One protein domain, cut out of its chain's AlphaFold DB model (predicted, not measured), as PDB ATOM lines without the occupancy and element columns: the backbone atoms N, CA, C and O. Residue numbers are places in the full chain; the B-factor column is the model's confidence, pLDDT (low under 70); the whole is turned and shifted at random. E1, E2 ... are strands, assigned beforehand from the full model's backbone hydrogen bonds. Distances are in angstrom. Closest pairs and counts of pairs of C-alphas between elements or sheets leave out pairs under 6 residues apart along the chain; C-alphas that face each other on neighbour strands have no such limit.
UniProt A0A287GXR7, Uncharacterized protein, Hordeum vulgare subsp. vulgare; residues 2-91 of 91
ATOM      1  N   ARG A   2     -47.112  15.132 -39.713       41.03
ATOM      2  CA  ARG A   2     -45.650  15.017 -39.785       41.03
ATOM      3  C   ARG A   2     -45.257  14.867 -41.249       41.03
ATOM      4  O   ARG A   2     -45.575  13.861 -41.875       41.03
ATOM      5  N   GLY A   3     -44.630  15.903 -41.779       44.59
ATOM      6  CA  GLY A   3     -43.989  15.886 -43.081       44.59
ATOM      7  C   GLY A   3     -42.744  15.028 -43.127       44.59
ATOM      8  O   GLY A   3     -42.106  14.870 -42.094       44.59
ATOM      9  N   ALA A   4     -42.433  14.485 -44.312       44.28
ATOM     10  CA  ALA A   4     -41.158  13.862 -44.702       44.28
ATOM     11  C   ALA A   4     -40.306  13.302 -43.536       44.28
ATOM     12  O   ALA A   4     -39.221  13.796 -43.240       44.28
ATOM     13  N   SER A   5     -40.794  12.253 -42.863       41.72
ATOM     14  CA  SER A   5     -40.065  11.568 -41.786       41.72
ATOM     15  C   SER A   5     -39.382  10.311 -42.320       41.72
ATOM     16  O   SER A   5     -40.056   9.307 -42.545       41.72
ATOM     17  N   CYS A   6     -38.050  10.320 -42.407       45.84
ATOM     18  CA  CYS A   6     -37.251   9.108 -42.611       45.84
ATOM     19  C   CYS A   6     -36.092   9.017 -41.599       45.84
ATOM     20  O   CYS A   6     -34.948   9.187 -42.000       45.84
ATOM     21  N   LYS A   7     -36.408   8.673 -40.331       44.19
ATOM     22  CA  LYS A   7     -35.517   8.137 -39.258       44.19
ATOM     23  C   LYS A   7     -34.959   9.112 -38.198       44.19
ATOM     24  O   LYS A   7     -33.844   9.576 -38.313       44.19
ATOM     25  N   VAL A   8     -35.660   9.255 -37.072       51.19
ATOM     26  CA  VAL A   8     -35.289  10.044 -35.872       51.19
ATOM     27  C   VAL A   8     -33.818   9.859 -35.430       51.19
ATOM     28  O   VAL A   8     -33.494   8.911 -34.718       51.19
ATOM     29  N   SER A   9     -32.928  10.774 -35.819       55.28
ATOM     30  CA  SER A   9     -31.608  10.956 -35.199       55.28
ATOM     31  C   SER A   9     -31.296  12.447 -35.050       55.28
ATOM     32  O   SER A   9     -31.764  13.274 -35.836       55.28
ATOM     33  N   ASN A  10     -30.528  12.789 -34.013       58.47
ATOM     34  CA  ASN A  10     -30.287  14.168 -33.572       58.47
ATOM     35  C   ASN A  10     -29.236  14.919 -34.417       58.47
ATOM     36  O   ASN A  10     -28.955  16.085 -34.158       58.47
ATOM     37  N   ASP A  11     -28.651  14.250 -35.413       57.31
ATOM     38  CA  ASP A  11     -27.500  14.752 -36.174       57.31
ATOM     39  C   ASP A  11     -27.893  15.449 -37.489       57.31
ATOM     40  O   ASP A  11     -27.049  16.038 -38.163       57.31
ATOM     41  N   THR A  12     -29.171  15.394 -37.876       56.75
ATOM     42  CA  THR A  12     -29.656  15.856 -39.186       56.75
ATOM     43  C   THR A  12     -30.748  16.916 -39.043       56.75
ATOM     44  O   THR A  12     -31.590  16.847 -38.148       56.75
ATOM     45  N   ASN A  13     -30.743  17.913 -39.937       55.84
ATOM     46  CA  ASN A  13     -31.874  18.829 -40.083       55.84
ATOM     47  C   ASN A  13     -32.939  18.146 -40.931       55.84
ATOM     48  O   ASN A  13     -32.769  17.956 -42.136       55.84
ATOM     49  N   TRP A  14     -34.049  17.799 -40.299       60.59
ATOM     50  CA  TRP A  14     -35.210  17.237 -40.968       60.59
ATOM     51  C   TRP A  14     -35.926  18.327 -41.755       60.59
ATOM     52  O   TRP A  14     -35.927  19.495 -41.360       60.59
ATOM     53  N   GLY A  15     -36.516  17.945 -42.883       56.62
ATOM     54  CA  GLY A  15     -37.385  18.849 -43.618       56.62
ATOM     55  C   GLY A  15     -38.479  19.430 -42.717       56.62
ATOM     56  O   GLY A  15     -38.857  18.814 -41.720       56.62
ATOM     57  N   GLY A  16     -38.943  20.639 -43.030       56.56
ATOM     58  CA  GLY A  16     -39.860  21.394 -42.165       56.56
ATOM     59  C   GLY A  16     -41.219  20.715 -41.948       56.56
ATOM     60  O   GLY A  16     -41.581  19.762 -42.643       56.56
ATOM     61  N   ASP A  17     -42.017  21.231 -41.013       55.75
ATOM     62  CA  ASP A  17     -43.387  20.751 -40.815       55.75
ATOM     63  C   ASP A  17     -44.204  20.886 -42.111       55.75
ATOM     64  O   ASP A  17     -44.281  21.954 -42.721       55.75
ATOM     65  N   VAL A  18     -44.806  19.779 -42.549       57.00
ATOM     66  CA  VAL A  18     -45.706  19.757 -43.709       57.00
ATOM     67  C   VAL A  18     -47.079  20.218 -43.266       57.00
ATOM     68  O   VAL A  18     -47.588  19.694 -42.274       57.00
ATOM     69  N   TYR A  19     -47.640  21.151 -44.049       59.19
ATOM     70  CA  TYR A  19     -49.016  21.656 -44.035       59.19
ATOM     71  C   TYR A  19     -49.662  21.598 -42.649       59.19
ATOM     72  O   TYR A  19     -50.097  20.532 -42.207       59.19
ATOM     73  N   ALA A  20     -49.736  22.743 -41.960       58.91
ATOM     74  CA  ALA A  20     -50.393  22.869 -40.665       58.91
ATOM     75  C   ALA A  20     -51.787  22.231 -40.728       58.91
ATOM     76  O   ALA A  20     -52.737  22.823 -41.222       58.91
ATOM     77  N   TRP A  21     -51.881  20.990 -40.247       59.62
ATOM     78  CA  TRP A  21     -53.041  20.110 -40.437       59.62
ATOM     79  C   TRP A  21     -54.334  20.723 -39.895       59.62
ATOM     80  O   TRP A  21     -55.416  20.415 -40.376       59.62
ATOM     81  N   ALA A  22     -54.205  21.625 -38.922       62.34
ATOM     82  CA  ALA A  22     -55.301  22.405 -38.366       62.34
ATOM     83  C   ALA A  22     -55.949  23.395 -39.360       62.34
ATOM     84  O   ALA A  22     -57.032  23.879 -39.071       62.34
ATOM     85  N   PHE A  23     -55.307  23.689 -40.496       68.94
ATOM     86  CA  PHE A  23     -55.733  24.683 -41.489       68.94
ATOM     87  C   PHE A  23     -55.652  24.126 -42.917       68.94
ATOM     88  O   PHE A  23     -55.251  24.829 -43.839       68.94
ATOM     89  N   LEU A  24     -55.957  22.838 -43.116       67.56
ATOM     90  CA  LEU A  24     -55.947  22.200 -44.446       67.56
ATOM     91  C   LEU A  24     -56.892  22.881 -45.452       67.56
ATOM     92  O   LEU A  24     -56.682  22.804 -46.658       67.56
ATOM     93  N   ASP A  25     -57.920  23.548 -44.946       75.31
ATOM     94  CA  ASP A  25     -58.915  24.323 -45.677       75.31
ATOM     95  C   ASP A  25     -58.449  25.743 -46.035       75.31
ATOM     96  O   ASP A  25     -59.175  26.480 -46.700       75.31
ATOM     97  N   ASN A  26     -57.241  26.158 -45.642       78.44
ATOM     98  CA  ASN A  26     -56.675  27.447 -46.027       78.44
ATOM     99  C   ASN A  26     -55.214  27.306 -46.479       78.44
ATOM    100  O   ASN A  26     -54.434  26.578 -45.865       78.44
ATOM    101  N   PRO A  27     -54.762  28.055 -47.502       83.44
ATOM    102  CA  PRO A  27     -53.377  28.005 -47.959       83.44
ATOM    103  C   PRO A  27     -52.446  28.784 -47.010       83.44
ATOM    104  O   PRO A  27     -51.665  29.622 -47.442       83.44
ATOM    105  N   TRP A  28     -52.525  28.559 -45.694       78.88
ATOM    106  CA  TRP A  28     -51.767  29.269 -44.649       78.88
ATOM    107  C   TRP A  28     -50.523  28.534 -44.167       78.88
ATOM    108  O   TRP A  28     -49.886  28.956 -43.202       78.88
ATOM    109  N   SER A  29     -50.106  27.491 -44.878       78.06
ATOM    110  CA  SER A  29     -48.803  26.855 -44.672       78.06
ATOM    111  C   SER A  29     -47.957  26.881 -45.930       78.06
ATOM    112  O   SER A  29     -48.454  26.600 -47.018       78.06
ATOM    113  N   TYR A  30     -46.677  27.219 -45.767       82.25
ATOM    114  CA  TYR A  30     -45.697  27.018 -46.831       82.25
ATOM    115  C   TYR A  30     -45.511  25.513 -47.034       82.25
ATOM    116  O   TYR A  30     -45.814  24.715 -46.140       82.25
ATOM    117  N   GLY A  31     -44.991  25.141 -48.199       84.06
ATOM    118  CA  GLY A  31     -44.403  23.827 -48.385       84.06
ATOM    119  C   GLY A  31     -43.311  23.573 -47.345       84.06
ATOM    120  O   GLY A  31     -42.741  24.494 -46.753       84.06
ATOM    121  N   SER A  32     -43.010  22.307 -47.118       81.31
ATOM    122  CA  SER A  32     -41.917  21.907 -46.249       81.31
ATOM    123  C   SER A  32     -40.578  22.076 -46.964       81.31
ATOM    124  O   SER A  32     -40.437  21.748 -48.144       81.31
ATOM    125  N   LYS A  33     -39.576  22.575 -46.233       84.25
ATOM    126  CA  LYS A  33     -38.180  22.574 -46.685       84.25
ATOM    127  C   LYS A  33     -37.681  21.130 -46.775       84.25
ATOM    128  O   LYS A  33     -38.047  20.313 -45.941       84.25
ATOM    129  N   GLY A  34     -36.820  20.815 -47.733       81.75
ATOM    130  CA  GLY A  34     -36.151  19.521 -47.805       81.75
ATOM    131  C   GLY A  34     -35.202  19.286 -46.624       81.75
ATOM    132  O   GLY A  34     -34.690  20.228 -46.015       81.75
ATOM    133  N   GLY A  35     -34.959  18.016 -46.296       79.00
ATOM    134  CA  GLY A  35     -34.002  17.635 -45.252       79.00
ATOM    135  C   GLY A  35     -32.539  17.820 -45.670       79.00
ATOM    136  O   GLY A  35     -32.223  17.942 -46.854       79.00
ATOM    137  N   SER A  36     -31.639  17.801 -44.690       75.06
ATOM    138  CA  SER A  36     -30.187  17.898 -44.855       75.06
ATOM    139  C   SER A  36     -29.457  16.894 -43.960       75.06
ATOM    140  O   SER A  36     -29.936  16.537 -42.886       75.06
ATOM    141  N   LEU A  37     -28.263  16.472 -44.379       72.00
ATOM    142  CA  LEU A  37     -27.415  15.517 -43.653       72.00
ATOM    143  C   LEU A  37     -26.791  16.074 -42.361       72.00
ATOM    144  O   LEU A  37     -26.146  15.321 -41.639       72.00
ATOM    145  N   SER A  38     -26.939  17.370 -42.078       69.88
ATOM    146  CA  SER A  38     -26.382  18.016 -40.886       69.88
ATOM    147  C   SER A  38     -27.307  19.108 -40.352       69.88
ATOM    148  O   SER A  38     -27.955  19.825 -41.121       69.88
ATOM    149  N   ALA A  39     -27.333  19.264 -39.027       66.00
ATOM    150  CA  ALA A  39     -28.033  20.348 -38.339       66.00
ATOM    151  C   ALA A  39     -27.445  21.752 -38.628       66.00
ATOM    152  O   ALA A  39     -28.149  22.760 -38.544       66.00
ATOM    153  N   ASN A  40     -26.170  21.838 -39.015       67.44
ATOM    154  CA  ASN A  40     -25.525  23.119 -39.333       67.44
ATOM    155  C   ASN A  40     -25.592  23.467 -40.822       67.44
ATOM    156  O   ASN A  40     -25.564  24.641 -41.188       67.44
ATOM    157  N   GLU A  41     -25.707  22.465 -41.691       70.00
ATOM    158  CA  GLU A  41     -25.735  22.676 -43.135       70.00
ATOM    159  C   GLU A  41     -27.193  22.706 -43.619       70.00
ATOM    160  O   GLU A  41     -27.888  21.693 -43.602       70.00
ATOM    161  N   LYS A  42     -27.702  23.865 -44.055       71.62
ATOM    162  CA  LYS A  42     -29.083  24.016 -44.564       71.62
ATOM    163  C   LYS A  42     -29.162  23.715 -46.064       71.62
ATOM    164  O   LYS A  42     -29.451  24.596 -46.865       71.62
ATOM    165  N   LEU A  43     -28.885  22.466 -46.429       79.81
ATOM    166  CA  LEU A  43     -28.698  22.026 -47.820       79.81
ATOM    167  C   LEU A  43     -29.971  21.551 -48.535       79.81
ATOM    168  O   LEU A  43     -29.910  21.188 -49.713       79.81
ATOM    169  N   GLY A  44     -31.099  21.506 -47.828       84.62
ATOM    170  CA  GLY A  44     -32.392  21.143 -48.394       84.62
ATOM    171  C   GLY A  44     -33.055  22.307 -49.129       84.62
ATOM    172  O   GLY A  44     -32.922  23.464 -48.719       84.62
ATOM    173  N   GLY A  45     -33.778  21.980 -50.198       87.31
ATOM    174  CA  GLY A  45     -34.507  22.951 -51.012       87.31
ATOM    175  C   GLY A  45     -35.635  23.617 -50.230       87.31
ATOM    176  O   GLY A  45     -36.208  23.011 -49.326       87.31
ATOM    177  N   ASP A  46     -35.946  24.870 -50.547       86.00
ATOM    178  CA  ASP A  46     -36.986  25.621 -49.840       86.00
ATOM    179  C   ASP A  46     -38.394  25.101 -50.127       86.00
ATOM    180  O   ASP A  46     -38.671  24.558 -51.187       86.00
ATOM    181  N   GLY A  47     -39.301  25.242 -49.168       86.56
ATOM    182  CA  GLY A  47     -40.695  24.873 -49.371       86.56
ATOM    183  C   GLY A  47     -41.445  25.897 -50.221       86.56
ATOM    184  O   GLY A  47     -41.184  27.096 -50.134       86.56
ATOM    185  N   GLY A  48     -42.395  25.424 -51.024       89.69
ATOM    186  CA  GLY A  48     -43.146  26.271 -51.941       89.69
ATOM    187  C   GLY A  48     -44.094  27.268 -51.275       89.69
ATOM    188  O   GLY A  48     -44.487  27.130 -50.113       89.69
ATOM    189  N   GLY A  49     -44.455  28.295 -52.044       87.31
ATOM    190  CA  GLY A  49     -45.268  29.440 -51.626       87.31
ATOM    191  C   GLY A  49     -46.735  29.136 -51.297       87.31
ATOM    192  O   GLY A  49     -47.187  27.996 -51.236       87.31
ATOM    193  N   ARG A  50     -47.511  30.197 -51.087       89.31
ATOM    194  CA  ARG A  50     -48.940  30.116 -50.781       89.31
ATOM    195  C   ARG A  50     -49.702  31.136 -51.590       89.31
ATOM    196  O   ARG A  50     -49.357  32.315 -51.542       89.31
ATOM    197  N   VAL A  51     -50.752  30.702 -52.272       91.75
ATOM    198  CA  VAL A  51     -51.584  31.593 -53.078       91.75
ATOM    199  C   VAL A  51     -53.051  31.400 -52.714       91.75
ATOM    200  O   VAL A  51     -53.575  30.291 -52.801       91.75
ATOM    201  N   LEU A  52     -53.714  32.492 -52.328       91.88
ATOM    202  CA  LEU A  52     -55.165  32.562 -52.184       91.88
ATOM    203  C   LEU A  52     -55.713  33.579 -53.184       91.88
ATOM    204  O   LEU A  52     -55.491  34.777 -53.026       91.88
ATOM    205  N   LEU A  53     -56.450  33.105 -54.185       92.75
ATOM    206  CA  LEU A  53     -57.189  33.963 -55.109       92.75
ATOM    207  C   LEU A  53     -58.667  33.917 -54.741       92.75
ATOM    208  O   LEU A  53     -59.271  32.845 -54.709       92.75
ATOM    209  N   ARG A  54     -59.249  35.079 -54.445       92.12
ATOM    210  CA  ARG A  54     -60.638  35.197 -54.008       92.12
ATOM    211  C   ARG A  54     -61.369  36.214 -54.883       92.12
ATOM    212  O   ARG A  54     -60.985  37.378 -54.900       92.12
ATOM    213  N   ALA A  55     -62.402  35.769 -55.596       92.88
ATOM    214  CA  ALA A  55     -63.176  36.591 -56.526       92.88
ATOM    215  C   ALA A  55     -64.675  36.549 -56.208       92.88
ATOM    216  O   ALA A  55     -65.203  35.516 -55.798       92.88
ATOM    217  N   SER A  56     -65.355  37.679 -56.398       90.50
ATOM    218  CA  SER A  56     -66.803  37.811 -56.186       90.50
ATOM    219  C   SER A  56     -67.630  37.477 -57.428       90.50
ATOM    220  O   SER A  56     -68.776  37.056 -57.309       90.50
ATOM    221  N   GLU A  57     -67.066  37.662 -58.624       87.12
ATOM    222  CA  GLU A  57     -67.797  37.482 -59.885       87.12
ATOM    223  C   GLU A  57     -66.978  36.700 -60.914       87.12
ATOM    224  O   GLU A  57     -67.335  35.574 -61.251       87.12
ATOM    225  N   ILE A  58     -65.862  37.256 -61.396       89.06
ATOM    226  CA  ILE A  58     -65.026  36.629 -62.428       89.06
ATOM    227  C   ILE A  58     -63.548  36.759 -62.042       89.06
ATOM    228  O   ILE A  58     -63.094  37.832 -61.651       89.06
ATOM    229  N   LEU A  59     -62.798  35.663 -62.182       90.81
ATOM    230  CA  LEU A  59     -61.336  35.634 -62.132       90.81
ATOM    231  C   LEU A  59     -60.820  35.018 -63.431       90.81
ATOM    232  O   LEU A  59     -61.006  33.826 -63.665       90.81
ATOM    233  N   THR A  60     -60.141  35.821 -64.243       93.12
ATOM    234  CA  THR A  60     -59.450  35.342 -65.443       93.12
ATOM    235  C   THR A  60     -57.959  35.276 -65.149       93.12
ATOM    236  O   THR A  60     -57.365  36.278 -64.753       93.12
ATOM    237  N   VAL A  61     -57.354  34.105 -65.339       93.00
ATOM    238  CA  VAL A  61     -55.904  33.915 -65.242       93.00
ATOM    239  C   VAL A  61     -55.389  33.548 -66.624       93.00
ATOM    240  O   VAL A  61     -55.697  32.472 -67.128       93.00
ATOM    241  N   ASP A  62     -54.611  34.445 -67.219       95.00
ATOM    242  CA  ASP A  62     -53.858  34.183 -68.443       95.00
ATOM    243  C   ASP A  62     -52.379  34.033 -68.075       95.00
ATOM    244  O   ASP A  62     -51.674  35.011 -67.824       95.00
ATOM    245  N   GLY A  63     -51.947  32.786 -67.892       95.25
ATOM    246  CA  GLY A  63     -50.624  32.450 -67.378       95.25
ATOM    247  C   GLY A  63     -50.663  31.299 -66.376       95.25
ATOM    248  O   GLY A  63     -51.546  30.445 -66.423       95.25
ATOM    249  N   VAL A  64     -49.684  31.262 -65.466       95.19
ATOM    250  CA  VAL A  64     -49.494  30.144 -64.531       95.19
ATOM    251  C   VAL A  64     -49.450  30.648 -63.093       95.19
ATOM    252  O   VAL A  64     -48.727  31.591 -62.777       95.19
ATOM    253  N   VAL A  65     -50.197  29.988 -62.208       94.62
ATOM    254  CA  VAL A  65     -50.100  30.181 -60.758       94.62
ATOM    255  C   VAL A  65     -49.237  29.060 -60.202       94.62
ATOM    256  O   VAL A  65     -49.590  27.890 -60.325       94.62
ATOM    257  N   LEU A  66     -48.101  29.420 -59.610       94.06
ATOM    258  CA  LEU A  66     -47.107  28.471 -59.120       94.06
ATOM    259  C   LEU A  66     -46.956  28.576 -57.604       94.06
ATOM    260  O   LEU A  66     -46.960  29.663 -57.028       94.06
ATOM    261  N   ALA A  67     -46.765  27.425 -56.972       92.75
ATOM    262  CA  ALA A  67     -46.348  27.303 -55.581       92.75
ATOM    263  C   ALA A  67     -45.213  26.275 -55.500       92.75
ATOM    264  O   ALA A  67     -45.238  25.371 -54.674       92.75
ATOM    265  N   GLU A  68     -44.250  26.370 -56.413       93.69
ATOM    266  CA  GLU A  68     -43.183  25.381 -56.560       93.69
ATOM    267  C   GLU A  68     -42.257  25.343 -55.347       93.69
ATOM    268  O   GLU A  68     -41.929  26.376 -54.760       93.69
ATOM    269  N   GLY A  69     -41.831  24.131 -54.997       91.38
ATOM    270  CA  GLY A  69     -40.751  23.909 -54.047       91.38
ATOM    271  C   GLY A  69     -39.390  24.143 -54.697       91.38
ATOM    272  O   GLY A  69     -39.208  24.005 -55.905       91.38
ATOM    273  N   GLY A  70     -38.413  24.500 -53.879       89.81
ATOM    274  CA  GLY A  70     -37.029  24.677 -54.271       89.81
ATOM    275  C   GLY A  70     -36.311  23.349 -54.498       89.81
ATOM    276  O   GLY A  70     -36.542  22.346 -53.813       89.81
ATOM    277  N   VAL A  71     -35.371  23.367 -55.439       89.69
ATOM    278  CA  VAL A  71     -34.473  22.240 -55.702       89.69
ATOM    279  C   VAL A  71     -33.527  22.063 -54.513       89.69
ATOM    280  O   VAL A  71     -33.006  23.033 -53.962       89.69
ATOM    281  N   GLY A  72     -33.330  20.814 -54.095       82.69
ATOM    282  CA  GLY A  72     -32.328  20.465 -53.092       82.69
ATOM    283  C   GLY A  72     -30.907  20.546 -53.647       82.69
ATOM    284  O   GLY A  72     -30.676  20.906 -54.797       82.69
ATOM    285  N   SER A  73     -29.929  20.171 -52.834       81.69
ATOM    286  CA  SER A  73     -28.539  20.030 -53.281       81.69
ATOM    287  C   SER A  73     -28.146  18.557 -53.397       81.69
ATOM    288  O   SER A  73     -28.899  17.666 -53.017       81.69
ATOM    289  N   LEU A  74     -26.918  18.279 -53.845       78.88
ATOM    290  CA  LEU A  74     -26.379  16.914 -53.931       78.88
ATOM    291  C   LEU A  74     -26.454  16.136 -52.596       78.88
ATOM    292  O   LEU A  74     -26.401  14.911 -52.584       78.88
ATOM    293  N   ARG A  75     -26.540  16.860 -51.471       79.44
ATOM    294  CA  ARG A  75     -26.552  16.337 -50.097       79.44
ATOM    295  C   ARG A  75     -27.800  16.771 -49.308       79.44
ATOM    296  O   ARG A  75     -27.790  16.716 -48.081       79.44
ATOM    297  N   GLY A  76     -28.861  17.211 -49.984       80.88
ATOM    298  CA  GLY A  76     -30.116  17.625 -49.353       80.88
ATOM    299  C   GLY A  76     -31.340  17.283 -50.202       80.88
ATOM    300  O   GLY A  76     -31.273  17.260 -51.426       80.88
ATOM    301  N   GLY A  77     -32.471  17.012 -49.552       84.69
ATOM    302  CA  GLY A  77     -33.732  16.735 -50.242       84.69
ATOM    303  C   GLY A  77     -34.302  17.980 -50.929       84.69
ATOM    304  O   GLY A  77     -34.007  19.109 -50.530       84.69
ATOM    305  N   GLY A  78     -35.140  17.784 -51.945       87.75
ATOM    306  CA  GLY A  78     -35.955  18.864 -52.509       87.75
ATOM    307  C   GLY A  78     -36.999  19.364 -51.511       87.75
ATOM    308  O   GLY A  78     -37.437  18.609 -50.637       87.75
ATOM    309  N   GLY A  79     -37.382  20.633 -51.628       87.31
ATOM    310  CA  GLY A  79     -38.524  21.173 -50.900       87.31
ATOM    311  C   GLY A  79     -39.834  20.750 -51.552       87.31
ATOM    312  O   GLY A  79     -39.908  20.560 -52.766       87.31
ATOM    313  N   SER A  80     -40.881  20.573 -50.749       86.25
ATOM    314  CA  SER A  80     -42.203  20.273 -51.293       86.25
ATOM    315  C   SER A  80     -42.785  21.504 -51.982       86.25
ATOM    316  O   SER A  80     -42.483  22.640 -51.608       86.25
ATOM    317  N   GLY A  81     -43.711  21.281 -52.913       88.06
ATOM    318  CA  GLY A  81     -44.625  22.331 -53.350       88.06
ATOM    319  C   GLY A  81     -45.403  22.937 -52.175       88.06
ATOM    320  O   GLY A  81     -45.407  22.420 -51.053       88.06
ATOM    321  N   GLY A  82     -46.026  24.069 -52.446       86.50
ATOM    322  CA  GLY A  82     -46.839  24.843 -51.531       86.50
ATOM    323  C   GLY A  82     -48.326  24.610 -51.761       86.50
ATOM    324  O   GLY A  82     -48.741  23.498 -52.084       86.50
ATOM    325  N   SER A  83     -49.151  25.630 -51.549       87.19
ATOM    326  CA  SER A  83     -50.607  25.510 -51.695       87.19
ATOM    327  C   SER A  83     -51.190  26.645 -52.527       87.19
ATOM    328  O   SER A  83     -50.784  27.801 -52.406       87.19
ATOM    329  N   ILE A  84     -52.155  26.304 -53.378       91.31
ATOM    330  CA  ILE A  84     -52.921  27.253 -54.184       91.31
ATOM    331  C   ILE A  84     -54.395  26.976 -53.919       91.31
ATOM    332  O   ILE A  84     -54.868  25.861 -54.127       91.31
ATOM    333  N   MET A  85     -55.118  27.994 -53.464       90.56
ATOM    334  CA  MET A  85     -56.563  27.959 -53.295       90.56
ATOM    335  C   MET A  85     -57.189  29.076 -54.125       90.56
ATOM    336  O   MET A  85     -56.811  30.241 -54.005       90.56
ATOM    337  N   ILE A  86     -58.164  28.714 -54.954       92.44
ATOM    338  CA  ILE A  86     -58.923  29.651 -55.780       92.44
ATOM    339  C   ILE A  86     -60.391  29.515 -55.397       92.44
ATOM    340  O   ILE A  86     -60.965  28.434 -55.501       92.44
ATOM    341  N   MET A  87     -60.988  30.609 -54.931       90.12
ATOM    342  CA  MET A  87     -62.381  30.664 -54.506       90.12
ATOM    343  C   MET A  87     -63.121  31.759 -55.265       90.12
ATOM    344  O   MET A  87     -62.792  32.939 -55.144       90.12
ATOM    345  N   ALA A  88     -64.160  31.364 -55.994       90.00
ATOM    346  CA  ALA A  88     -65.171  32.271 -56.514       90.00
ATOM    347  C   ALA A  88     -66.468  32.040 -55.734       90.00
ATOM    348  O   ALA A  88     -66.908  30.899 -55.594       90.00
ATOM    349  N   PHE A  89     -67.059  33.098 -55.192       82.94
ATOM    350  CA  PHE A  89     -68.315  33.004 -54.455       82.94
ATOM    351  C   PHE A  89     -69.179  34.211 -54.789       82.94
ATOM    352  O   PHE A  89     -68.712  35.347 -54.778       82.94
ATOM    353  N   LYS A  90     -70.448  33.938 -55.078       75.94
ATOM    354  CA  LYS A  90     -71.471  34.963 -55.229       75.94
ATOM    355  C   LYS A  90     -71.920  35.382 -53.829       75.94
ATOM    356  O   LYS A  90     -72.261  34.507 -53.032       75.94
ATOM    357  N   LEU A  91     -71.845  36.679 -53.532       62.19
ATOM    358  CA  LEU A  91     -72.395  37.263 -52.302       62.19
ATOM    359  C   LEU A  91     -73.927  37.237 -52.317       62.19
ATOM    360  O   LEU A  91     -74.509  37.413 -53.413       62.19
TER     361      LEU A  91
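This is residues 2 to 91 of the 91 residues of an uncharacterized protein of Hordeum vulgare subsp. vulgare (UniProt A0A287GXR7). With little regular structure, the chain makes a long, narrow slab of loops running back and forth along its length, and two short strands, E1 and E2, lie side by side toward one end. Residues 2 to 49 wind through loops before E1; residues 56 to 82 fold back past E1 toward the other end and return to E2. The printed part has 90 residues, no named helix and the strands E1 then E2, parallel in one sheet; the class is all strand, with 12 residues in named elements. It is loose, radius of gyration of the C-alphas 16.1 A, spanning 53 by 29 by 17 A.

E1, residues 50 to 55, begins at C-alpha 50 (-48.940, 30.116, -50.781) and is 16.7 A long. E2, residues 83 to 88, is 16.8 A long and ends at C-alpha 88 (-65.171, 32.271, -56.514).

E1 and E2 are parallel neighbours at 4 degrees. N 51 and O 83 are 2.9 A apart, within hydrogen-bond range.

The farthest C-alphas, Asp 11 and Leu 91, are 52.7 A apart. The printed part has no cut; the E1 to E2 link is long. pLDDT is under 70 in residues 2 to 24, 38 to 40 and 91.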